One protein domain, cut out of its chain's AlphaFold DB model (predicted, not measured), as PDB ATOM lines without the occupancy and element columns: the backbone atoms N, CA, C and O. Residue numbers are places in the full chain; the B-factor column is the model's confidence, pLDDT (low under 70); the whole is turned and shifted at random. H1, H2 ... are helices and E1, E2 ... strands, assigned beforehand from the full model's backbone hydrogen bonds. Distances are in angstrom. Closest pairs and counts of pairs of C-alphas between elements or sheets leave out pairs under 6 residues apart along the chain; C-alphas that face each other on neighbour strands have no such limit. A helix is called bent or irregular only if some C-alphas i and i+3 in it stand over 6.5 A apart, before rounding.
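This is residues 96 to 256 of the 325 residues of an uncharacterized protein of Polyangiaceae bacterium (UniProt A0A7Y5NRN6). A small sheet of three parallel strands has H2 and H3 packed over one face and H8 alone over the other. H7 packs on H2 and H3, the hairpin of H5 and H6a packs on H3, and H4 and H6b run side by side farther from the sheet than H2 and H3. The printed part has 161 residues with eight named helices and three named strands, in the order H1 E1 H2 E2 H3 H4 H5 H6 H7 E3 H8. The sheet runs E1 E2 E3, and the class is mostly helix. The whole is compact, with a radius of gyration of the C-alphas of 15.4 A and spans of 45 by 41 by 26 A.

H1, residues 96 to 99, touches H2, residues 112 to 121, closest at the C-alphas of Ile 99 and Ala 121, 5.1 A. E1, residues 105 to 108, is parallel to E2, residues 125 to 130, with N 106 and O 125 2.9 A apart, within hydrogen-bond range. E1, H2 and E2 form a strand-helix-strand unit, two parallel neighbour strands with a helix between, whose crossover is right-handed. E2 is parallel to E3, residues 233 to 237, with N 128 and O 234 2.8 A apart, within hydrogen-bond range; E2, H3 to H7 and E3 form a second unit. H2 and H3, residues 133 to 148, lie on the same face, at heights over the sheet of 9.0 A and 9.6 A. H4, residues 152 to 157, touches H6b, residues 193 to 208, at a shallow tilt of 32 degrees, opposite ways, closest at the C-alphas of Ile 156 and Glu 196, 5.9 A. H5, residues 161 to 172, and H6a, residues 178 to 190, form a helical hairpin, closest at the C-alphas of Ile 171 and Arg 181, 6.1 A. H3 touches H6a about perpendicular at 85 degrees, closest at the C-alphas of His 137 and Arg 184, 5.3 A. H7, residues 218 to 229, touches H3, closest at the C-alphas of Phe 146 and Ala 225, 4.8 A. H8, residues 245 to 254, is on the opposite face from H2 and H3, at a height over the sheet of 10.1 A. In H2, H3, H6a, H6b, H7 and H8 every O i to N i+4 pair is within hydrogen-bond range; the figures are 1 of 2 in H4 and 6 of 8 in H5, and H1 is too short for such a pair.

H1 begins at C-alpha 96, (24.886, 6.851, -40.516). E2 is 16.4 A long, H3 23.2 A and H5 17.2 A; H5 is irregular, with C-alphas 162 and 165 7.6 A apart. H6, residues 178 to 208, was assigned as one helix by its hydrogen bonds but is bent: C-alphas 190 and 193 are 7.6 A apart, and H6a, 18.4 A, and H6b, 22.7 A, stand at a steep tilt of 58 degrees. H8 ends at C-alpha 254, (19.242, -5.713, -17.705).

The two C-alphas farthest apart, those of Asp 162 and Ala 255, are 45.8 A apart. The printed part has no cut and no long link; the links H6 to H7 and E3 to H8 are short and the others tight. The mean pLDDT of the printed part is 96.8, and no printed residue is under 70.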
ATOM      1  N   ARG A  96      24.529   8.200 -40.064       94.81
ATOM      2  CA  ARG A  96      24.886   6.851 -40.516       94.81
ATOM      3  C   ARG A  96      26.297   6.439 -40.115       94.81
ATOM      4  O   ARG A  96      26.490   5.328 -39.633       94.81
ATOM      5  N   ASN A  97      27.283   7.316 -40.291       95.62
ATOM      6  CA  ASN A  97      28.678   6.993 -39.972       95.62
ATOM      7  C   ASN A  97      28.907   6.767 -38.473       95.62
ATOM      8  O   ASN A  97      29.772   5.977 -38.114       95.62
ATOM      9  N   ALA A  98      28.130   7.429 -37.613       96.56
ATOM     10  CA  ALA A  98      28.232   7.258 -36.169       96.56
ATOM     11  C   ALA A  98      27.618   5.936 -35.692       96.56
ATOM     12  O   ALA A  98      28.024   5.429 -34.648       96.56
ATOM     13  N   ILE A  99      26.655   5.388 -36.443       96.81
ATOM     14  CA  ILE A  99      25.887   4.220 -36.006       96.81
ATOM     15  C   ILE A  99      26.150   2.941 -36.790       96.81
ATOM     16  O   ILE A  99      25.712   1.880 -36.361       96.81
ATOM     17  N   LYS A 100      26.838   3.012 -37.932       96.75
ATOM     18  CA  LYS A 100      26.989   1.873 -38.839       96.75
ATOM     19  C   LYS A 100      27.589   0.650 -38.130       96.75
ATOM     20  O   LYS A 100      28.739   0.688 -37.702       96.75
ATOM     21  N   GLY A 101      26.838  -0.453 -38.106       95.94
ATOM     22  CA  GLY A 101      27.296  -1.757 -37.615       95.94
ATOM     23  C   GLY A 101      27.519  -1.862 -36.102       95.94
ATOM     24  O   GLY A 101      28.282  -2.726 -35.678       95.94
ATOM     25  N   LEU A 102      26.901  -0.997 -35.292       96.31
ATOM     26  CA  LEU A 102      27.017  -1.045 -33.830       96.31
ATOM     27  C   LEU A 102      26.433  -2.316 -33.182       96.31
ATOM     28  O   LEU A 102      26.903  -2.711 -32.114       96.31
ATOM     29  N   GLY A 103      25.430  -2.941 -33.800       95.44
ATOM     30  CA  GLY A 103      24.685  -4.066 -33.234       95.44
ATOM     31  C   GLY A 103      23.828  -3.683 -32.023       95.44
ATOM     32  O   GLY A 103      23.616  -2.506 -31.728       95.44
ATOM     33  N   GLY A 104      23.352  -4.687 -31.284       94.31
ATOM     34  CA  GLY A 104      22.614  -4.480 -30.041       94.31
ATOM     35  C   GLY A 104      21.156  -4.070 -30.253       94.31
ATOM     36  O   GLY A 104      20.571  -4.302 -31.305       94.31
ATOM     37  N   ALA A 105      20.533  -3.503 -29.223       95.50
ATOM     38  CA  ALA A 105      19.143  -3.069 -29.311       95.50
ATOM     39  C   ALA A 105      19.047  -1.609 -29.759       95.50
ATOM     40  O   ALA A 105      19.696  -0.738 -29.179       95.50
ATOM     41  N   TYR A 106      18.183  -1.342 -30.735       97.50
ATOM     42  CA  TYR A 106      17.761   0.005 -31.088       97.50
ATOM     43  C   TYR A 106      16.439   0.328 -30.392       97.50
ATOM     44  O   TYR A 106      15.486  -0.447 -30.464       97.50
ATOM     45  N   VAL A 107      16.392   1.489 -29.742       97.38
ATOM     46  CA  VAL A 107      15.184   2.058 -29.141       97.38
ATOM     47  C   VAL A 107      14.897   3.380 -29.835       97.38
ATOM     48  O   VAL A 107      15.756   4.263 -29.829       97.38
ATOM     49  N   GLY A 108      13.715   3.524 -30.431       96.19
ATOM     50  CA  GLY A 108      13.395   4.702 -31.236       96.19
ATOM     51  C   GLY A 108      11.932   5.105 -31.193       96.19
ATOM     52  O   GLY A 108      11.058   4.272 -30.965       96.19
ATOM     53  N   VAL A 109      11.715   6.396 -31.442       96.31
ATOM     54  CA  VAL A 109      10.400   7.038 -31.548       96.31
ATOM     55  C   VAL A 109      10.092   7.357 -33.005       96.31
ATOM     56  O   VAL A 109      11.003   7.672 -33.780       96.31
ATOM     57  N   GLY A 110       8.818   7.289 -33.379       94.00
ATOM     58  CA  GLY A 110       8.364   7.524 -34.742       94.00
ATOM     59  C   GLY A 110       8.342   6.277 -35.630       94.00
ATOM     60  O   GLY A 110       8.467   5.135 -35.178       94.00
ATOM     61  N   ALA A 111       8.157   6.517 -36.927       94.31
ATOM     62  CA  ALA A 111       7.899   5.492 -37.931       94.31
ATOM     63  C   ALA A 111       9.161   5.110 -38.729       94.31
ATOM     64  O   ALA A 111      10.045   4.411 -38.227       94.31
ATOM     65  N   GLU A 112       9.263   5.532 -39.993       96.44
ATOM     66  CA  GLU A 112      10.165   4.926 -40.973       96.44
ATOM     67  C   GLU A 112      11.653   5.140 -40.669       96.44
ATOM     68  O   GLU A 112      12.493   4.297 -40.998       96.44
ATOM     69  N   GLN A 113      11.982   6.250 -40.004       96.56
ATOM     70  CA  GLN A 113      13.352   6.595 -39.626       96.56
ATOM     71  C   GLN A 113      13.983   5.561 -38.694       96.56
ATOM     72  O   GLN A 113      15.191   5.327 -38.746       96.56
ATOM     73  N   SER A 114      13.162   4.889 -37.887       98.12
ATOM     74  CA  SER A 114      13.629   3.857 -36.970       98.12
ATOM     75  C   SER A 114      14.200   2.650 -37.708       98.12
ATOM     76  O   SER A 114      15.192   2.075 -37.260       98.12
ATOM     77  N   TYR A 115      13.661   2.304 -38.878       98.44
ATOM     78  CA  TYR A 115      14.201   1.215 -39.697       98.44
ATOM     79  C   TYR A 115      15.474   1.621 -40.444       98.44
ATOM     80  O   TYR A 115      16.332   0.770 -40.670       98.44
ATOM     81  N   LEU A 116      15.645   2.905 -40.785       97.94
ATOM     82  CA  LEU A 116      16.915   3.404 -41.327       97.94
ATOM     83  C   LEU A 116      18.033   3.261 -40.296       97.94
ATOM     84  O   LEU A 116      19.071   2.664 -40.580       97.94
ATOM     85  N   PHE A 117      17.814   3.779 -39.087       98.50
ATOM     86  CA  PHE A 117      18.821   3.737 -38.031       98.50
ATOM     87  C   PHE A 117      19.069   2.315 -37.538       98.50
ATOM     88  O   PHE A 117      20.225   1.900 -37.451       98.50
ATOM     89  N   GLY A 118      18.004   1.550 -37.295       97.88
ATOM     90  CA  GLY A 118      18.088   0.149 -36.899       97.88
ATOM     91  C   GLY A 118      18.835  -0.708 -37.925       97.88
ATOM     92  O   GLY A 118      19.706  -1.494 -37.540       97.88
ATOM     93  N   GLY A 119      18.551  -0.499 -39.218       98.06
ATOM     94  CA  GLY A 119      19.194  -1.191 -40.335       98.06
ATOM     95  C   GLY A 119      20.670  -0.841 -40.487       98.06
ATOM     96  O   GLY A 119      21.525  -1.727 -40.451       98.06
ATOM     97  N   TRP A 120      21.003   0.455 -40.523       98.44
ATOM     98  CA  TRP A 120      22.397   0.901 -40.582       98.44
ATOM     99  C   TRP A 120      23.210   0.422 -39.384       98.44
ATOM    100  O   TRP A 120      24.364   0.021 -39.552       98.44
ATOM    101  N   ALA A 121      22.614   0.423 -38.190       98.44
ATOM    102  CA  ALA A 121      23.247  -0.090 -36.987       98.44
ATOM    103  C   ALA A 121      23.393  -1.612 -36.960       98.44
ATOM    104  O   ALA A 121      24.212  -2.102 -36.190       98.44
ATOM    105  N   ARG A 122      22.688  -2.351 -37.826       98.06
ATOM    106  CA  ARG A 122      22.607  -3.820 -37.793       98.06
ATOM    107  C   ARG A 122      22.111  -4.324 -36.442       98.06
ATOM    108  O   ARG A 122      22.715  -5.205 -35.839       98.06
ATOM    109  N   SER A 123      21.036  -3.708 -35.961       98.06
ATOM    110  CA  SER A 123      20.478  -3.975 -34.634       98.06
ATOM    111  C   SER A 123      19.953  -5.408 -34.527       98.06
ATOM    112  O   SER A 123      19.378  -5.949 -35.463       98.06
ATOM    113  N   ASP A 124      20.113  -6.018 -33.360       96.00
ATOM    114  CA  ASP A 124      19.614  -7.355 -33.044       96.00
ATOM    115  C   ASP A 124      18.149  -7.349 -32.595       96.00
ATOM    116  O   ASP A 124      17.492  -8.388 -32.678       96.00
ATOM    117  N   ILE A 125      17.678  -6.203 -32.083       97.31
ATOM    118  CA  ILE A 125      16.327  -5.936 -31.573       97.31
ATOM    119  C   ILE A 125      15.917  -4.512 -31.972       97.31
ATOM    120  O   ILE A 125      16.717  -3.586 -31.820       97.31
ATOM    121  N   LEU A 126      14.666  -4.328 -32.404       98.12
ATOM    122  CA  LEU A 126      14.029  -3.014 -32.537       98.12
ATOM    123  C   LEU A 126      12.917  -2.870 -31.499       98.12
ATOM    124  O   LEU A 126      11.923  -3.593 -31.538       98.12
ATOM    125  N   TYR A 127      13.062  -1.910 -30.596       98.00
ATOM    126  CA  TYR A 127      12.015  -1.504 -29.668       98.00
ATOM    127  C   TYR A 127      11.493  -0.131 -30.094       98.00
ATOM    128  O   TYR A 127      12.147   0.896 -29.905       98.00
ATOM    129  N   LEU A 128      10.346  -0.141 -30.764       97.88
ATOM    130  CA  LEU A 128       9.729   1.034 -31.362       97.88
ATOM    131  C   LEU A 128       8.635   1.510 -30.419       97.88
ATOM    132  O   LEU A 128       7.638   0.813 -30.233       97.88
ATOM    133  N   LEU A 129       8.838   2.662 -29.793       95.62
ATOM    134  CA  LEU A 129       7.865   3.237 -28.875       95.62
ATOM    135  C   LEU A 129       7.391   4.591 -29.363       95.62
ATOM    136  O   LEU A 129       8.186   5.394 -29.831       95.62
ATOM    137  N   ASP A 130       6.107   4.859 -29.214       95.56
ATOM    138  CA  ASP A 130       5.554   6.190 -29.427       95.56
ATOM    139  C   ASP A 130       4.366   6.392 -28.490       95.56
ATOM    140  O   ASP A 130       3.720   5.422 -28.098       95.56
ATOM    141  N   PHE A 131       4.081   7.627 -28.093       93.56
ATOM    142  CA  PHE A 131       2.910   7.894 -27.255       93.56
ATOM    143  C   PHE A 131       1.621   7.896 -28.095       93.56
ATOM    144  O   PHE A 131       0.536   7.701 -27.550       93.56
ATOM    145  N   ASP A 132       1.747   8.102 -29.411       93.81
ATOM    146  CA  ASP A 132       0.655   8.087 -30.378       93.81
ATOM    147  C   ASP A 132       0.388   6.663 -30.900       93.81
ATOM    148  O   ASP A 132       1.214   6.063 -31.599       93.81
ATOM    149  N   ASP A 133      -0.803   6.129 -30.611       93.25
ATOM    150  CA  ASP A 133      -1.224   4.795 -31.056       93.25
ATOM    151  C   ASP A 133      -1.208   4.656 -32.589       93.25
ATOM    152  O   ASP A 133      -0.905   3.577 -33.109       93.25
ATOM    153  N   TRP A 134      -1.420   5.736 -33.353       95.44
ATOM    154  CA  TRP A 134      -1.294   5.679 -34.814       95.44
ATOM    155  C   TRP A 134       0.117   5.313 -35.257       95.44
ATOM    156  O   TRP A 134       0.290   4.558 -36.218       95.44
ATOM    157  N   VAL A 135       1.130   5.813 -34.552       96.56
ATOM    158  CA  VAL A 135       2.528   5.503 -34.854       96.56
ATOM    159  C   VAL A 135       2.859   4.057 -34.464       96.56
ATOM    160  O   VAL A 135       3.612   3.371 -35.159       96.56
ATOM    161  N   VAL A 136       2.244   3.529 -33.406       97.00
ATOM    162  CA  VAL A 136       2.360   2.104 -33.061       97.00
ATOM    163  C   VAL A 136       1.736   1.236 -34.160       97.00
ATOM    164  O   VAL A 136       2.373   0.309 -34.668       97.00
ATOM    165  N   HIS A 137       0.515   1.560 -34.591       98.00
ATOM    166  CA  HIS A 137      -0.192   0.808 -35.624       98.00
ATOM    167  C   HIS A 137       0.486   0.885 -36.994       98.00
ATOM    168  O   HIS A 137       0.585  -0.144 -37.663       98.00
ATOM    169  N   ILE A 138       0.990   2.051 -37.419       98.38
ATOM    170  CA  ILE A 138       1.691   2.161 -38.708       98.38
ATOM    171  C   ILE A 138       2.982   1.334 -38.706       98.38
ATOM    172  O   ILE A 138       3.301   0.711 -39.715       98.38
ATOM    173  N   ASN A 139       3.694   1.246 -37.575       98.62
ATOM    174  CA  ASN A 139       4.876   0.393 -37.455       98.62
ATOM    175  C   ASN A 139       4.527  -1.102 -37.566       98.62
ATOM    176  O   ASN A 139       5.237  -1.861 -38.220       98.62
ATOM    177  N   GLU A 140       3.397  -1.534 -37.011       98.38
ATOM    178  CA  GLU A 140       2.895  -2.903 -37.206       98.38
ATOM    179  C   GLU A 140       2.523  -3.191 -38.672       98.38
ATOM    180  O   GLU A 140       2.775  -4.288 -39.180       98.38
ATOM    181  N   VAL A 141       1.984  -2.196 -39.387       98.69
ATOM    182  CA  VAL A 141       1.726  -2.293 -40.834       98.69
ATOM    183  C   VAL A 141       3.036  -2.350 -41.628       98.69
ATOM    184  O   VAL A 141       3.159  -3.196 -42.514       98.69
ATOM    185  N   TYR A 142       4.053  -1.558 -41.270       98.81
ATOM    186  CA  TYR A 142       5.413  -1.722 -41.802       98.81
ATOM    187  C   TYR A 142       5.915  -3.154 -41.615       98.81
ATOM    188  O   TYR A 142       6.470  -3.733 -42.546       98.81
ATOM    189  N   GLY A 143       5.675  -3.763 -40.453       98.62
ATOM    190  CA  GLY A 143       6.023  -5.160 -40.208       98.62
ATOM    191  C   GLY A 143       5.355  -6.141 -41.166       98.62
ATOM    192  O   GLY A 143       6.008  -7.069 -41.645       98.62
ATOM    193  N   LEU A 144       4.079  -5.929 -41.503       98.62
ATOM    194  CA  LEU A 144       3.402  -6.714 -42.542       98.62
ATOM    195  C   LEU A 144       4.063  -6.506 -43.907       98.62
ATOM    196  O   LEU A 144       4.376  -7.494 -44.568       98.62
ATOM    197  N   VAL A 145       4.348  -5.260 -44.292       98.81
ATOM    198  CA  VAL A 145       5.036  -4.938 -45.552       98.81
ATOM    199  C   VAL A 145       6.402  -5.625 -45.626       98.81
ATOM    200  O   VAL A 145       6.681  -6.320 -46.598       98.81
ATOM    201  N   PHE A 146       7.238  -5.522 -44.591       98.81
ATOM    202  CA  PHE A 146       8.568  -6.140 -44.577       98.81
ATOM    203  C   PHE A 146       8.527  -7.669 -44.613       98.81
ATOM    204  O   PHE A 146       9.392  -8.289 -45.230       98.81
ATOM    205  N   ARG A 147       7.533  -8.303 -43.976       98.31
ATOM    206  CA  ARG A 147       7.385  -9.767 -44.024       98.31
ATOM    207  C   ARG A 147       7.103 -10.268 -45.442       98.31
ATOM    208  O   ARG A 147       7.636 -11.322 -45.795       98.31
ATOM    209  N   HIS A 148       6.330  -9.513 -46.225       98.44
ATOM    210  CA  HIS A 148       5.852  -9.920 -47.550       98.44
ATOM    211  C   HIS A 148       6.680  -9.369 -48.724       98.44
ATOM    212  O   HIS A 148       6.728 -10.009 -49.771       98.44
ATOM    213  N   ALA A 149       7.366  -8.232 -48.568       98.44
ATOM    214  CA  ALA A 149       8.191  -7.652 -49.625       98.44
ATOM    215  C   ALA A 149       9.366  -8.574 -50.008       98.44
ATOM    216  O   ALA A 149      10.170  -8.989 -49.168       98.44
ATOM    217  N   GLN A 150       9.493  -8.863 -51.303       97.75
ATOM    218  CA  GLN A 150      10.556  -9.686 -51.886       97.75
ATOM    219  C   GLN A 150      11.683  -8.845 -52.492       97.75
ATOM    220  O   GLN A 150      12.776  -9.365 -52.705       97.75
ATOM    221  N   THR A 151      11.461  -7.558 -52.757       98.69
ATOM    222  CA  THR A 151      12.494  -6.633 -53.247       98.69
ATOM    223  C   THR A 151      12.415  -5.285 -52.526       98.69
ATOM    224  O   THR A 151      11.359  -4.948 -51.983       98.69
ATOM    225  N   PRO A 152      13.511  -4.501 -52.495       98.56
ATOM    226  CA  PRO A 152      13.487  -3.153 -51.925       98.56
ATOM    227  C   PRO A 152      12.437  -2.244 -52.575       98.56
ATOM    228  O   PRO A 152      11.771  -1.472 -51.892       98.56
ATOM    229  N   GLU A 153      12.229  -2.378 -53.883       98.25
ATOM    230  CA  GLU A 153      11.235  -1.615 -54.639       98.25
ATOM    231  C   GLU A 153       9.810  -1.957 -54.188       98.25
ATOM    232  O   GLU A 153       9.003  -1.055 -53.953       98.25
ATOM    233  N   GLN A 154       9.529  -3.245 -53.958       98.56
ATOM    234  CA  GLN A 154       8.223  -3.698 -53.478       98.56
ATOM    235  C   GLN A 154       7.860  -3.112 -52.114       98.56
ATOM    236  O   GLN A 154       6.683  -2.877 -51.859       98.56
ATOM    237  N   VAL A 155       8.840  -2.821 -51.247       98.69
ATOM    238  CA  VAL A 155       8.562  -2.149 -49.966       98.69
ATOM    239  C   VAL A 155       7.835  -0.830 -50.197       98.69
ATOM    240  O   VAL A 155       6.924  -0.513 -49.443       98.69
ATOM    241  N   ILE A 156       8.226  -0.068 -51.220       98.62
ATOM    242  CA  ILE A 156       7.622   1.227 -51.547       98.62
ATOM    243  C   ILE A 156       6.291   1.015 -52.271       98.62
ATOM    244  O   ILE A 156       5.303   1.664 -51.931       98.62
ATOM    245  N   GLU A 157       6.250   0.094 -53.237       98.56
ATOM    246  CA  GLU A 157       5.044  -0.200 -54.021       98.56
ATOM    247  C   GLU A 157       3.868  -0.660 -53.156       98.56
ATOM    248  O   GLU A 157       2.731  -0.293 -53.441       98.56
ATOM    249  N   LEU A 158       4.119  -1.410 -52.079       98.81
ATOM    250  CA  LEU A 158       3.074  -1.898 -51.172       98.81
ATOM    251  C   LEU A 158       2.318  -0.779 -50.431       98.81
ATOM    252  O   LEU A 158       1.242  -1.025 -49.899       98.81
ATOM    253  N   TRP A 159       2.816   0.459 -50.444       98.69
ATOM    254  CA  TRP A 159       2.098   1.629 -49.917       98.69
ATOM    255  C   TRP A 159       1.247   2.362 -50.965       98.69
ATOM    256  O   TRP A 159       0.530   3.308 -50.634       98.69
ATOM    257  N   SER A 160       1.315   1.949 -52.231       98.31
ATOM    258  CA  SER A 160       0.531   2.557 -53.307       98.31
ATOM    259  C   SER A 160      -0.959   2.220 -53.205       98.31
ATOM    260  O   SER A 160      -1.369   1.258 -52.553       98.31
ATOM    261  N   ALA A 161      -1.790   3.011 -53.888       97.81
ATOM    262  CA  ALA A 161      -3.223   2.734 -54.006       97.81
ATOM    263  C   ALA A 161      -3.500   1.367 -54.658       97.81
ATOM    264  O   ALA A 161      -4.397   0.650 -54.223       97.81
ATOM    265  N   ASP A 162      -2.687   0.977 -55.640       98.00
ATOM    266  CA  ASP A 162      -2.857  -0.270 -56.396       98.00
ATOM    267  C   ASP A 162      -2.637  -1.519 -55.528       98.00
ATOM    268  O   ASP A 162      -3.153  -2.595 -55.828       98.00
ATOM    269  N   ARG A 163      -1.885  -1.376 -54.430       98.38
ATOM    270  CA  ARG A 163      -1.582  -2.446 -53.469       98.38
ATOM    271  C   ARG A 163      -2.425  -2.382 -52.200       98.38
ATOM    272  O   ARG A 163      -2.249  -3.213 -51.312       98.38
ATOM    273  N   GLU A 164      -3.369  -1.447 -52.111       98.31
ATOM    274  CA  GLU A 164      -4.164  -1.232 -50.900       98.31
ATOM    275  C   GLU A 164      -4.925  -2.498 -50.480       98.31
ATOM    276  O   GLU A 164      -4.809  -2.936 -49.336       98.31
ATOM    277  N   ALA A 165      -5.650  -3.125 -51.410       98.44
ATOM    278  CA  ALA A 165      -6.426  -4.333 -51.125       98.44
ATOM    279  C   ALA A 165      -5.544  -5.503 -50.652       98.44
ATOM    280  O   ALA A 165      -5.944  -6.273 -49.778       98.44
ATOM    281  N   GLU A 166      -4.333  -5.610 -51.201       98.56
ATOM    282  CA  GLU A 166      -3.360  -6.639 -50.837       98.56
ATOM    283  C   GLU A 166      -2.905  -6.463 -49.381       98.56
ATOM    284  O   GLU A 166      -3.055  -7.383 -48.575       98.56
ATOM    285  N   VAL A 167      -2.462  -5.263 -48.994       98.75
ATOM    286  CA  VAL A 167      -2.025  -4.992 -47.613       98.75
ATOM    287  C   VAL A 167      -3.182  -5.084 -46.617       98.75
ATOM    288  O   VAL A 167      -3.013  -5.637 -45.528       98.75
ATOM    289  N   VAL A 168      -4.374  -4.606 -46.985       98.75
ATOM    290  CA  VAL A 168      -5.581  -4.732 -46.153       98.75
ATOM    291  C   VAL A 168      -5.900  -6.199 -45.867       98.75
ATOM    292  O   VAL A 168      -6.207  -6.532 -44.722       98.75
ATOM    293  N   SER A 169      -5.738  -7.092 -46.848       98.69
ATOM    294  CA  SER A 169      -5.948  -8.529 -46.637       98.69
ATOM    295  C   SER A 169      -4.996  -9.121 -45.586       98.69
ATOM    296  O   SER A 169      -5.405  -9.958 -44.782       98.69
ATOM    297  N   TRP A 170      -3.749  -8.640 -45.512       98.69
ATOM    298  CA  TRP A 170      -2.788  -9.065 -44.485       98.69
ATOM    299  C   TRP A 170      -3.138  -8.522 -43.099       98.69
ATOM    300  O   TRP A 170      -2.928  -9.200 -42.088       98.69
ATOM    301  N   ILE A 171      -3.693  -7.309 -43.032       98.62
ATOM    302  CA  ILE A 171      -4.217  -6.755 -41.779       98.62
ATOM    303  C   ILE A 171      -5.415  -7.590 -41.309       98.62
ATOM    304  O   ILE A 171      -5.479  -7.949 -40.134       98.62
ATOM    305  N   ASP A 172      -6.324  -7.955 -42.217       98.44
ATOM    306  CA  ASP A 172      -7.494  -8.784 -41.912       98.44
ATOM    307  C   ASP A 172      -7.116 -10.198 -41.444       98.44
ATOM    308  O   ASP A 172      -7.738 -10.721 -40.518       98.44
ATOM    309  N   ALA A 173      -6.047 -10.773 -42.001       98.06
ATOM    310  CA  ALA A 173      -5.501 -12.069 -41.597       98.06
ATOM    311  C   ALA A 173      -4.691 -12.039 -40.283       98.06
ATOM    312  O   ALA A 173      -4.274 -13.090 -39.798       98.06
ATOM    313  N   SER A 174      -4.437 -10.863 -39.697       96.12
ATOM    314  CA  SER A 174      -3.642 -10.753 -38.469       96.12
ATOM    315  C   SER A 174      -4.392 -11.288 -37.240       96.12
ATOM    316  O   SER A 174      -5.541 -10.912 -36.975       96.12
ATOM    317  N   GLU A 175      -3.696 -12.088 -36.426       94.88
ATOM    318  CA  GLU A 175      -4.176 -12.660 -35.156       94.88
ATOM    319  C   GLU A 175      -4.193 -11.621 -34.016       94.88
ATOM    320  O   GLU A 175      -3.509 -11.737 -33.003       94.88
ATOM    321  N   VAL A 176      -4.974 -10.558 -34.196       95.19
ATOM    322  CA  VAL A 176      -5.213  -9.502 -33.200       95.19
ATOM    323  C   VAL A 176      -6.719  -9.257 -33.045       95.19
ATOM    324  O   VAL A 176      -7.498  -9.694 -33.898       95.19
ATOM    325  N   PRO A 177      -7.181  -8.579 -31.981       97.50
ATOM    326  CA  PRO A 177      -8.598  -8.264 -31.827       97.50
ATOM    327  C   PRO A 177      -9.173  -7.503 -33.039       97.50
ATOM    328  O   PRO A 177      -8.456  -6.715 -33.665       97.50
ATOM    329  N   PRO A 178     -10.470  -7.677 -33.368       97.50
ATOM    330  CA  PRO A 178     -11.103  -6.966 -34.480       97.50
ATOM    331  C   PRO A 178     -10.969  -5.437 -34.413       97.50
ATOM    332  O   PRO A 178     -10.810  -4.807 -35.455       97.50
ATOM    333  N   SER A 179     -10.986  -4.851 -33.209       96.62
ATOM    334  CA  SER A 179     -10.769  -3.412 -32.997       96.62
ATOM    335  C   SER A 179      -9.386  -2.964 -33.479       96.62
ATOM    336  O   SER A 179      -9.288  -2.044 -34.282       96.62
ATOM    337  N   VAL A 180      -8.335  -3.698 -33.105       96.56
ATOM    338  CA  VAL A 180      -6.951  -3.416 -33.521       96.56
ATOM    339  C   VAL A 180      -6.786  -3.550 -35.037       96.56
ATOM    340  O   VAL A 180      -6.061  -2.775 -35.660       96.56
ATOM    341  N   ARG A 181      -7.471  -4.513 -35.672       98.31
ATOM    342  CA  ARG A 181      -7.485  -4.605 -37.144       98.31
ATOM    343  C   ARG A 181      -8.147  -3.383 -37.778       98.31
ATOM    344  O   ARG A 181      -7.638  -2.878 -38.774       98.31
ATOM    345  N   ALA A 182      -9.261  -2.911 -37.222       98.06
ATOM    346  CA  ALA A 182      -9.944  -1.719 -37.716       98.06
ATOM    347  C   ALA A 182      -9.056  -0.468 -37.601       98.06
ATOM    348  O   ALA A 182      -8.935   0.269 -38.578       98.06
ATOM    349  N   GLU A 183      -8.369  -0.284 -36.472       97.31
ATOM    350  CA  GLU A 183      -7.411   0.810 -36.255       97.31
ATOM    351  C   GLU A 183      -6.247   0.749 -37.251       97.31
ATOM    352  O   GLU A 183      -5.975   1.724 -37.947       97.31
ATOM    353  N   ARG A 184      -5.609  -0.420 -37.413       98.38
ATOM    354  CA  ARG A 184      -4.521  -0.605 -38.391       98.38
ATOM    355  C   ARG A 184      -4.967  -0.308 -39.823       98.38
ATOM    356  O   ARG A 184      -4.220   0.334 -40.559       98.38
ATOM    357  N   LYS A 185      -6.175  -0.731 -40.216       98.50
ATOM    358  CA  LYS A 185      -6.744  -0.397 -41.533       98.50
ATOM    359  C   LYS A 185      -6.971   1.102 -41.681       98.50
ATOM    360  O   LYS A 185      -6.552   1.673 -42.681       98.50
ATOM    361  N   ALA A 186      -7.575   1.743 -40.682       97.88
ATOM    362  CA  ALA A 186      -7.814   3.182 -40.699       97.88
ATOM    363  C   ALA A 186      -6.502   3.969 -40.832       97.88
ATOM    364  O   ALA A 186      -6.414   4.870 -41.667       97.88
ATOM    365  N   VAL A 187      -5.475   3.601 -40.062       97.81
ATOM    366  CA  VAL A 187      -4.143   4.217 -40.111       97.81
ATOM    367  C   VAL A 187      -3.487   3.998 -41.474       97.81
ATOM    368  O   VAL A 187      -2.990   4.958 -42.066       97.81
ATOM    369  N   PHE A 188      -3.516   2.771 -42.006       98.56
ATOM    370  CA  PHE A 188      -2.956   2.455 -43.321       98.56
ATOM    371  C   PHE A 188      -3.625   3.267 -44.434       98.56
ATOM    372  O   PHE A 188      -2.939   4.016 -45.128       98.56
ATOM    373  N   THR A 189      -4.952   3.196 -44.569       97.62
ATOM    374  CA  THR A 189      -5.691   3.888 -45.636       97.62
ATOM    375  C   THR A 189      -5.481   5.404 -45.581       97.62
ATOM    376  O   THR A 189      -5.288   6.036 -46.619       97.62
ATOM    377  N   GLN A 190      -5.437   6.002 -44.384       97.06
ATOM    378  CA  GLN A 190      -5.236   7.449 -44.229       97.06
ATOM    379  C   GLN A 190      -3.784   7.896 -44.444       97.06
ATOM    380  O   GLN A 190      -3.535   9.040 -44.831       97.06
ATOM    381  N   SER A 191      -2.811   7.012 -44.213       97.62
ATOM    382  CA  SER A 191      -1.390   7.380 -44.196       97.62
ATOM    383  C   SER A 191      -0.618   6.920 -45.427       97.62
ATOM    384  O   SER A 191       0.431   7.494 -45.726       97.62
ATOM    385  N   ARG A 192      -1.111   5.919 -46.169       98.12
ATOM    386  CA  ARG A 192      -0.333   5.218 -47.203       98.12
ATOM    387  C   ARG A 192       0.255   6.133 -48.274       98.12
ATOM    388  O   ARG A 192       1.426   5.998 -48.602       98.12
ATOM    389  N   ALA A 193      -0.492   7.139 -48.733       98.25
ATOM    390  CA  ALA A 193      -0.007   8.083 -49.740       98.25
ATOM    391  C   ALA A 193       1.132   8.969 -49.202       98.25
ATOM    392  O   ALA A 193       2.091   9.259 -49.917       98.25
ATOM    393  N   ARG A 194       1.058   9.372 -47.922       98.12
ATOM    394  CA  ARG A 194       2.120  10.142 -47.251       98.12
ATOM    395  C   ARG A 194       3.371   9.287 -47.061       98.12
ATOM    396  O   ARG A 194       4.472   9.768 -47.317       98.12
ATOM    397  N   VAL A 195       3.195   8.030 -46.654       98.56
ATOM    398  CA  VAL A 195       4.286   7.061 -46.490       98.56
ATOM    399  C   VAL A 195       4.963   6.764 -47.825       98.56
ATOM    400  O   VAL A 195       6.179   6.901 -47.938       98.56
ATOM    401  N   GLU A 196       4.192   6.427 -48.858       98.62
ATOM    402  CA  GLU A 196       4.702   6.164 -50.204       98.62
ATOM    403  C   GLU A 196       5.520   7.355 -50.721       98.62
ATOM    404  O   GLU A 196       6.654   7.190 -51.175       98.62
ATOM    405  N   HIS A 197       4.971   8.569 -50.608       98.38
ATOM    406  CA  HIS A 197       5.666   9.790 -51.002       98.38
ATOM    407  C   HIS A 197       6.989   9.960 -50.246       98.38
ATOM    408  O   HIS A 197       8.030  10.182 -50.868       98.38
ATOM    409  N   ARG A 198       6.973   9.792 -48.918       98.06
ATOM    410  CA  ARG A 198       8.173   9.903 -48.082       98.06
ATOM    411  C   ARG A 198       9.242   8.882 -48.472       98.06
ATOM    412  O   ARG A 198      10.406   9.252 -48.615       98.06
ATOM    413  N   LEU A 199       8.866   7.625 -48.687       98.38
ATOM    414  CA  LEU A 199       9.805   6.573 -49.083       98.38
ATOM    415  C   LEU A 199      10.392   6.815 -50.480       98.38
ATOM    416  O   LEU A 199      11.584   6.586 -50.679       98.38
ATOM    417  N   LYS A 200       9.606   7.341 -51.430       98.31
ATOM    418  CA  LYS A 200      10.112   7.759 -52.749       98.31
ATOM    419  C   LYS A 200      11.126   8.901 -52.636       98.31
ATOM    420  O   LYS A 200      12.168   8.843 -53.288       98.31
ATOM    421  N   MET A 201      10.863   9.899 -51.786       97.75
ATOM    422  CA  MET A 201      11.820  10.982 -51.517       97.75
ATOM    423  C   MET A 201      13.118  10.451 -50.899       97.75
ATOM    424  O   MET A 201      14.204  10.764 -51.389       97.75
ATOM    425  N   LEU A 202      13.014   9.602 -49.870       97.19
ATOM    426  CA  LEU A 202      14.170   8.955 -49.246       97.19
ATOM    427  C   LEU A 202      14.972   8.146 -50.265       97.19
ATOM    428  O   LEU A 202      16.191   8.290 -50.322       97.19
ATOM    429  N   LYS A 203      14.300   7.353 -51.109       97.75
ATOM    430  CA  LYS A 203      14.947   6.599 -52.186       97.75
ATOM    431  C   LYS A 203      15.732   7.519 -53.111       97.75
ATOM    432  O   LYS A 203      16.916   7.287 -53.319       97.75
ATOM    433  N   GLN A 204      15.111   8.586 -53.608       97.06
ATOM    434  CA  GLN A 204      15.771   9.533 -54.504       97.06
ATOM    435  C   GLN A 204      17.038  10.137 -53.879       97.06
ATOM    436  O   GLN A 204      18.084  10.194 -54.529       97.06
ATOM    437  N   TRP A 205      16.966  10.580 -52.623       96.06
ATOM    438  CA  TRP A 205      18.106  11.193 -51.939       96.06
ATOM    439  C   TRP A 205      19.217  10.194 -51.627       96.06
ATOM    440  O   TRP A 205      20.390  10.475 -51.880       96.06
ATOM    441  N   LEU A 206      18.861   9.025 -51.095       96.88
ATOM    442  CA  LEU A 206      19.828   8.009 -50.699       96.88
ATOM    443  C   LEU A 206      20.460   7.319 -51.913       96.88
ATOM    444  O   LEU A 206      21.653   7.028 -51.866       96.88
ATOM    445  N   ASP A 207      19.735   7.159 -53.025       97.50
ATOM    446  CA  ASP A 207      20.300   6.696 -54.300       97.50
ATOM    447  C   ASP A 207      21.346   7.696 -54.821       97.50
ATOM    448  O   ASP A 207      22.469   7.306 -55.152       97.50
ATOM    449  N   GLY A 208      21.030   8.998 -54.811       95.94
ATOM    450  CA  GLY A 208      21.976  10.055 -55.189       95.94
ATOM    451  C   GLY A 208      23.231  10.085 -54.308       95.94
ATOM    452  O   GLY A 208      24.340  10.290 -54.803       95.94
ATOM    453  N   ALA A 209      23.071   9.811 -53.011       95.25
ATOM    454  CA  ALA A 209      24.166   9.712 -52.050       95.25
ATOM    455  C   ALA A 209      24.868   8.337 -52.036       95.25
ATOM    456  O   ALA A 209      25.862   8.172 -51.326       95.25
ATOM    457  N   LYS A 210      24.376   7.352 -52.802       97.06
ATOM    458  CA  LYS A 210      24.841   5.950 -52.800       97.06
ATOM    459  C   LYS A 210      24.822   5.318 -51.403       97.06
ATOM    460  O   LYS A 210      25.742   4.596 -51.010       97.06
ATOM    461  N   ILE A 211      23.781   5.619 -50.634       97.56
ATOM    462  CA  ILE A 211      23.577   5.108 -49.281       97.56
ATOM    463  C   ILE A 211      22.526   3.989 -49.327       97.56
ATOM    464  O   ILE A 211      21.402   4.235 -49.768       97.56
ATOM    465  N   PRO A 212      22.859   2.770 -48.863       97.69
ATOM    466  CA  PRO A 212      21.911   1.665 -48.843       97.69
ATOM    467  C   PRO A 212      20.876   1.854 -47.730       97.69
ATOM    468  O   PRO A 212      21.215   2.314 -46.637       97.69
ATOM    469  N   PHE A 213      19.636   1.463 -47.992       97.88
ATOM    470  CA  PHE A 213      18.554   1.301 -47.023       97.88
ATOM    471  C   PHE A 213      17.534   0.276 -47.541       97.88
ATOM    472  O   PHE A 213      17.609  -0.179 -48.681       97.88
ATOM    473  N   PHE A 214      16.543  -0.080 -46.723       98.25
ATOM    474  CA  PHE A 214      15.571  -1.132 -47.042       98.25
ATOM    475  C   PHE A 214      14.747  -0.902 -48.329       98.25
ATOM    476  O   PHE A 214      14.137  -1.847 -48.816       98.25
ATOM    477  N   GLY A 215      14.710   0.322 -48.873       97.88
ATOM    478  CA  GLY A 215      14.009   0.667 -50.119       97.88
ATOM    479  C   GLY A 215      14.899   0.757 -51.369       97.88
ATOM    480  O   GLY A 215      14.405   1.098 -52.443       97.88
ATOM    481  N   ASN A 216      16.206   0.491 -51.261       98.25
ATOM    482  CA  ASN A 216      17.113   0.397 -52.417       98.25
ATOM    483  C   ASN A 216      18.189  -0.702 -52.313       98.25
ATOM    484  O   ASN A 216      18.931  -0.907 -53.269       98.25
ATOM    485  N   ASP A 217      18.295  -1.398 -51.180       98.62
ATOM    486  CA  ASP A 217      19.321  -2.406 -50.933       98.62
ATOM    487  C   ASP A 217      18.717  -3.688 -50.348       98.62
ATOM    488  O   ASP A 217      17.972  -3.680 -49.362       98.62
ATOM    489  N   ARG A 218      19.058  -4.823 -50.968       98.44
ATOM    490  CA  ARG A 218      18.527  -6.145 -50.610       98.44
ATOM    491  C   ARG A 218      18.978  -6.605 -49.222       98.44
ATOM    492  O   ARG A 218      18.200  -7.260 -48.535       98.44
ATOM    493  N   ALA A 219      20.205  -6.288 -48.809       98.12
ATOM    494  CA  ALA A 219      20.756  -6.719 -47.525       98.12
ATOM    495  C   ALA A 219      20.232  -5.875 -46.354       98.12
ATOM    496  O   ALA A 219      20.159  -6.363 -45.224       98.12
ATOM    497  N   GLU A 220      19.885  -4.612 -46.593       98.44
ATOM    498  CA  GLU A 220      19.149  -3.785 -45.634       98.44
ATOM    499  C   GLU A 220      17.708  -4.290 -45.476       98.44
ATOM    500  O   GLU A 220      17.271  -4.527 -44.350       98.44
ATOM    501  N   LEU A 221      16.996  -4.556 -46.582       98.75
ATOM    502  CA  LEU A 221      15.650  -5.139 -46.530       98.75
ATOM    503  C   LEU A 221      15.636  -6.475 -45.781       98.75
ATOM    504  O   LEU A 221      14.855  -6.642 -44.847       98.75
ATOM    505  N   GLU A 222      16.494  -7.423 -46.166       98.69
ATOM    506  CA  GLU A 222      16.473  -8.770 -45.586       98.69
ATOM    507  C   GLU A 222      16.752  -8.750 -44.081       98.69
ATOM    508  O   GLU A 222      16.145  -9.508 -43.325       98.69
ATOM    509  N   HIS A 223      17.617  -7.844 -43.623       98.56
ATOM    510  CA  HIS A 223      17.886  -7.673 -42.202       98.56
ATOM    511  C   HIS A 223      16.636  -7.214 -41.433       98.56
ATOM    512  O   HIS A 223      16.247  -7.862 -40.459       98.56
ATOM    513  N   ILE A 224      15.962  -6.152 -41.893       98.62
ATOM    514  CA  ILE A 224      14.732  -5.656 -41.252       98.62
ATOM    515  C   ILE A 224      13.607  -6.698 -41.329       98.62
ATOM    516  O   ILE A 224      12.933  -6.968 -40.334       98.62
ATOM    517  N   ALA A 225      13.424  -7.330 -42.489       98.62
ATOM    518  CA  ALA A 225      12.412  -8.360 -42.691       98.62
ATOM    519  C   ALA A 225      12.649  -9.581 -41.790       98.62
ATOM    520  O   ALA A 225      11.709 -10.095 -41.183       98.62
ATOM    521  N   THR A 226      13.904 -10.009 -41.630       98.38
ATOM    522  CA  THR A 226      14.273 -11.086 -40.703       98.38
ATOM    523  C   THR A 226      13.916 -10.728 -39.266       98.38
ATOM    524  O   THR A 226      13.359 -11.572 -38.562       98.38
ATOM    525  N   MET A 227      14.158  -9.490 -38.819       98.12
ATOM    526  CA  MET A 227      13.765  -9.079 -37.466       98.12
ATOM    527  C   MET A 227      12.255  -9.206 -37.245       98.12
ATOM    528  O   MET A 227      11.825  -9.734 -36.221       98.12
ATOM    529  N   TRP A 228      11.443  -8.811 -38.226       98.06
ATOM    530  CA  TRP A 228       9.989  -8.958 -38.154       98.06
ATOM    531  C   TRP A 228       9.506 -10.409 -38.202       98.06
ATOM    532  O   TRP A 228       8.550 -10.752 -37.507       98.06
ATOM    533  N   ARG A 229      10.138 -11.267 -39.010       97.31
ATOM    534  CA  ARG A 229       9.796 -12.700 -39.101       97.31
ATOM    535  C   ARG A 229      10.182 -13.473 -37.843       97.31
ATOM    536  O   ARG A 229       9.523 -14.444 -37.501       97.31
ATOM    537  N   THR A 230      11.241 -13.043 -37.164       96.25
ATOM    538  CA  THR A 230      11.793 -13.722 -35.983       96.25
ATOM    539  C   THR A 230      11.356 -13.095 -34.660       96.25
ATOM    540  O   THR A 230      11.925 -13.426 -33.629       96.25
ATOM    541  N   GLY A 231      10.371 -12.188 -34.656       96.12
ATOM    542  CA  GLY A 231       9.830 -11.605 -33.419       96.12
ATOM    543  C   GLY A 231      10.793 -10.668 -32.677       96.12
ATOM    544  O   GLY A 231      10.651 -10.464 -31.477       96.12
ATOM    545  N   ARG A 232      11.781 -10.096 -33.375       97.56
ATOM    546  CA  ARG A 232      12.799  -9.185 -32.814       97.56
ATOM    547  C   ARG A 232      12.399  -7.710 -32.859       97.56
ATOM    548  O   ARG A 232      13.198  -6.849 -32.500       97.56
ATOM    549  N   VAL A 233      11.184  -7.414 -33.315       98.00
ATOM    550  CA  VAL A 233      10.613  -6.064 -33.335       98.00
ATOM    551  C   VAL A 233       9.439  -6.008 -32.373       98.00
ATOM    552  O   VAL A 233       8.578  -6.886 -32.397       98.00
ATOM    553  N   ARG A 234       9.397  -4.968 -31.543       97.19
ATOM    554  CA  ARG A 234       8.301  -4.712 -30.613       97.19
ATOM    555  C   ARG A 234       7.841  -3.267 -30.742       97.19
ATOM    556  O   ARG A 234       8.621  -2.360 -30.475       97.19
ATOM    557  N   CYS A 235       6.575  -3.080 -31.112       97.44
ATOM    558  CA  CYS A 235       5.932  -1.771 -31.215       97.44
ATOM    559  C   CYS A 235       5.041  -1.521 -29.997       97.44
ATOM    560  O   CYS A 235       4.035  -2.209 -29.833       97.44
ATOM    561  N   VAL A 236       5.386  -0.574 -29.134       95.88
ATOM    562  CA  VAL A 236       4.647  -0.289 -27.893       95.88
ATOM    563  C   VAL A 236       4.144   1.141 -27.866       95.88
ATOM    564  O   VAL A 236       4.811   2.048 -28.361       95.88
ATOM    565  N   ARG A 237       3.011   1.355 -27.194       95.50
ATOM    566  CA  ARG A 237       2.697   2.701 -26.729       95.50
ATOM    567  C   ARG A 237       3.612   3.024 -25.555       95.50
ATOM    568  O   ARG A 237       3.637   2.269 -24.582       95.50
ATOM    569  N   GLY A 238       4.365   4.112 -25.658       95.00
ATOM    570  CA  GLY A 238       5.332   4.518 -24.651       95.00
ATOM    571  C   GLY A 238       5.541   6.025 -24.618       95.00
ATOM    572  O   GLY A 238       5.873   6.635 -25.630       95.00
ATOM    573  N   ASP A 239       5.400   6.609 -23.435       92.62
ATOM    574  CA  ASP A 239       5.702   8.003 -23.150       92.62
ATOM    575  C   ASP A 239       7.073   8.095 -22.472       92.62
ATOM    576  O   ASP A 239       7.313   7.550 -21.393       92.62
ATOM    577  N   LEU A 240       7.988   8.836 -23.097       92.00
ATOM    578  CA  LEU A 240       9.340   9.057 -22.575       92.00
ATOM    579  C   LEU A 240       9.377   9.821 -21.239       92.00
ATOM    580  O   LEU A 240      10.440   9.906 -20.623       92.00
ATOM    581  N   THR A 241       8.261  10.407 -20.806       90.25
ATOM    582  CA  THR A 241       8.121  11.094 -19.517       90.25
ATOM    583  C   THR A 241       7.614  10.181 -18.399       90.25
ATOM    584  O   THR A 241       7.740  10.531 -17.222       90.25
ATOM    585  N   MET A 242       7.098   8.996 -18.739       88.56
ATOM    586  CA  MET A 242       6.552   8.033 -17.788       88.56
ATOM    587  C   MET A 242       7.544   6.923 -17.421       88.56
ATOM    588  O   MET A 242       8.524   6.645 -18.110       88.56
ATOM    589  N   LYS A 243       7.270   6.260 -16.293       86.06
ATOM    590  CA  LYS A 243       8.000   5.072 -15.826       86.06
ATOM    591  C   LYS A 243       7.210   3.799 -16.136       86.06
ATOM    592  O   LYS A 243       6.758   3.125 -15.215       86.06
ATOM    593  N   GLY A 244       7.029   3.495 -17.417       92.00
ATOM    594  CA  GLY A 244       6.359   2.267 -17.846       92.00
ATOM    595  C   GLY A 244       7.095   1.591 -18.993       92.00
ATOM    596  O   GLY A 244       8.071   0.889 -18.735       92.00
ATOM    597  N   ALA A 245       6.680   1.802 -20.241       94.88
ATOM    598  CA  ALA A 245       7.179   1.065 -21.408       94.88
ATOM    599  C   ALA A 245       8.717   1.047 -21.512       94.88
ATOM    600  O   ALA A 245       9.340  -0.016 -21.579       94.88
ATOM    601  N   LEU A 246       9.361   2.218 -21.433       94.50
ATOM    602  CA  LEU A 246      10.822   2.307 -21.520       94.50
ATOM    603  C   LEU A 246      11.530   1.617 -20.341       94.50
ATOM    604  O   LEU A 246      12.566   0.979 -20.536       94.50
ATOM    605  N   GLN A 247      10.970   1.715 -19.131       94.06
ATOM    606  CA  GLN A 247      11.519   1.045 -17.949       94.06
ATOM    607  C   GLN A 247      11.374  -0.477 -18.070       94.06
ATOM    608  O   GLN A 247      12.342  -1.195 -17.848       94.06
ATOM    609  N   SER A 248      10.217  -0.961 -18.529       94.25
ATOM    610  CA  SER A 248       9.965  -2.384 -18.781       94.25
ATOM    611  C   SER A 248      10.993  -2.973 -19.756       94.25
ATOM    612  O   SER A 248      11.549  -4.045 -19.508       94.25
ATOM    613  N   PHE A 249      11.327  -2.244 -20.826       94.88
ATOM    614  CA  PHE A 249      12.389  -2.651 -21.746       94.88
ATOM    615  C   PHE A 249      13.780  -2.649 -21.102       94.88
ATOM    616  O   PHE A 249      14.559  -3.588 -21.300       94.88
ATOM    617  N   ALA A 250      14.102  -1.615 -20.319       92.56
ATOM    618  CA  ALA A 250      15.370  -1.529 -19.601       92.56
ATOM    619  C   ALA A 250      15.550  -2.696 -18.615       92.56
ATOM    620  O   ALA A 250      16.633  -3.286 -18.563       92.56
ATOM    621  N   ASP A 251      14.495  -3.069 -17.893       92.88
ATOM    622  CA  ASP A 251      14.497  -4.177 -16.936       92.88
ATOM    623  C   ASP A 251      14.670  -5.519 -17.660       92.88
ATOM    624  O   ASP A 251      15.578  -6.291 -17.335       92.88
ATOM    625  N   TRP A 252      13.891  -5.752 -18.726       93.19
ATOM    626  CA  TRP A 252      14.005  -6.944 -19.576       93.19
ATOM    627  C   TRP A 252      15.414  -7.133 -20.143       93.19
ATOM    628  O   TRP A 252      15.915  -8.263 -20.224       93.19
ATOM    629  N   ARG A 253      16.072  -6.032 -20.528       88.31
ATOM    630  CA  ARG A 253      17.426  -6.067 -21.083       88.31
ATOM    631  C   ARG A 253      18.491  -6.270 -20.006       88.31
ATOM    632  O   ARG A 253      19.438  -7.032 -20.247       88.31
ATOM    633  N   SER A 254      18.326  -5.625 -18.850       88.12
ATOM    634  CA  SER A 254      19.242  -5.713 -17.705       88.12
ATOM    635  C   SER A 254      19.304  -7.132 -17.151       88.12
ATOM    636  O   SER A 254      20.399  -7.656 -16.946       88.12
ATOM    637  N   ALA A 255      18.153  -7.807 -17.061       86.25
ATOM    638  CA  ALA A 255      18.043  -9.219 -16.688       86.25
ATOM    639  C   ALA A 255      18.847 -10.174 -17.603       86.25
ATOM    640  O   ALA A 255      19.097 -11.322 -17.254       86.25
ATOM    641  N   ARG A 256      19.282  -9.704 -18.782       84.38
ATOM    642  CA  ARG A 256      19.979 -10.482 -19.822       84.38
ATOM    643  C   ARG A 256      21.407 -10.001 -20.077       84.38
ATOM    644  O   ARG A 256      21.914 -10.103 -21.198       84.38
TER     645      ARG A 256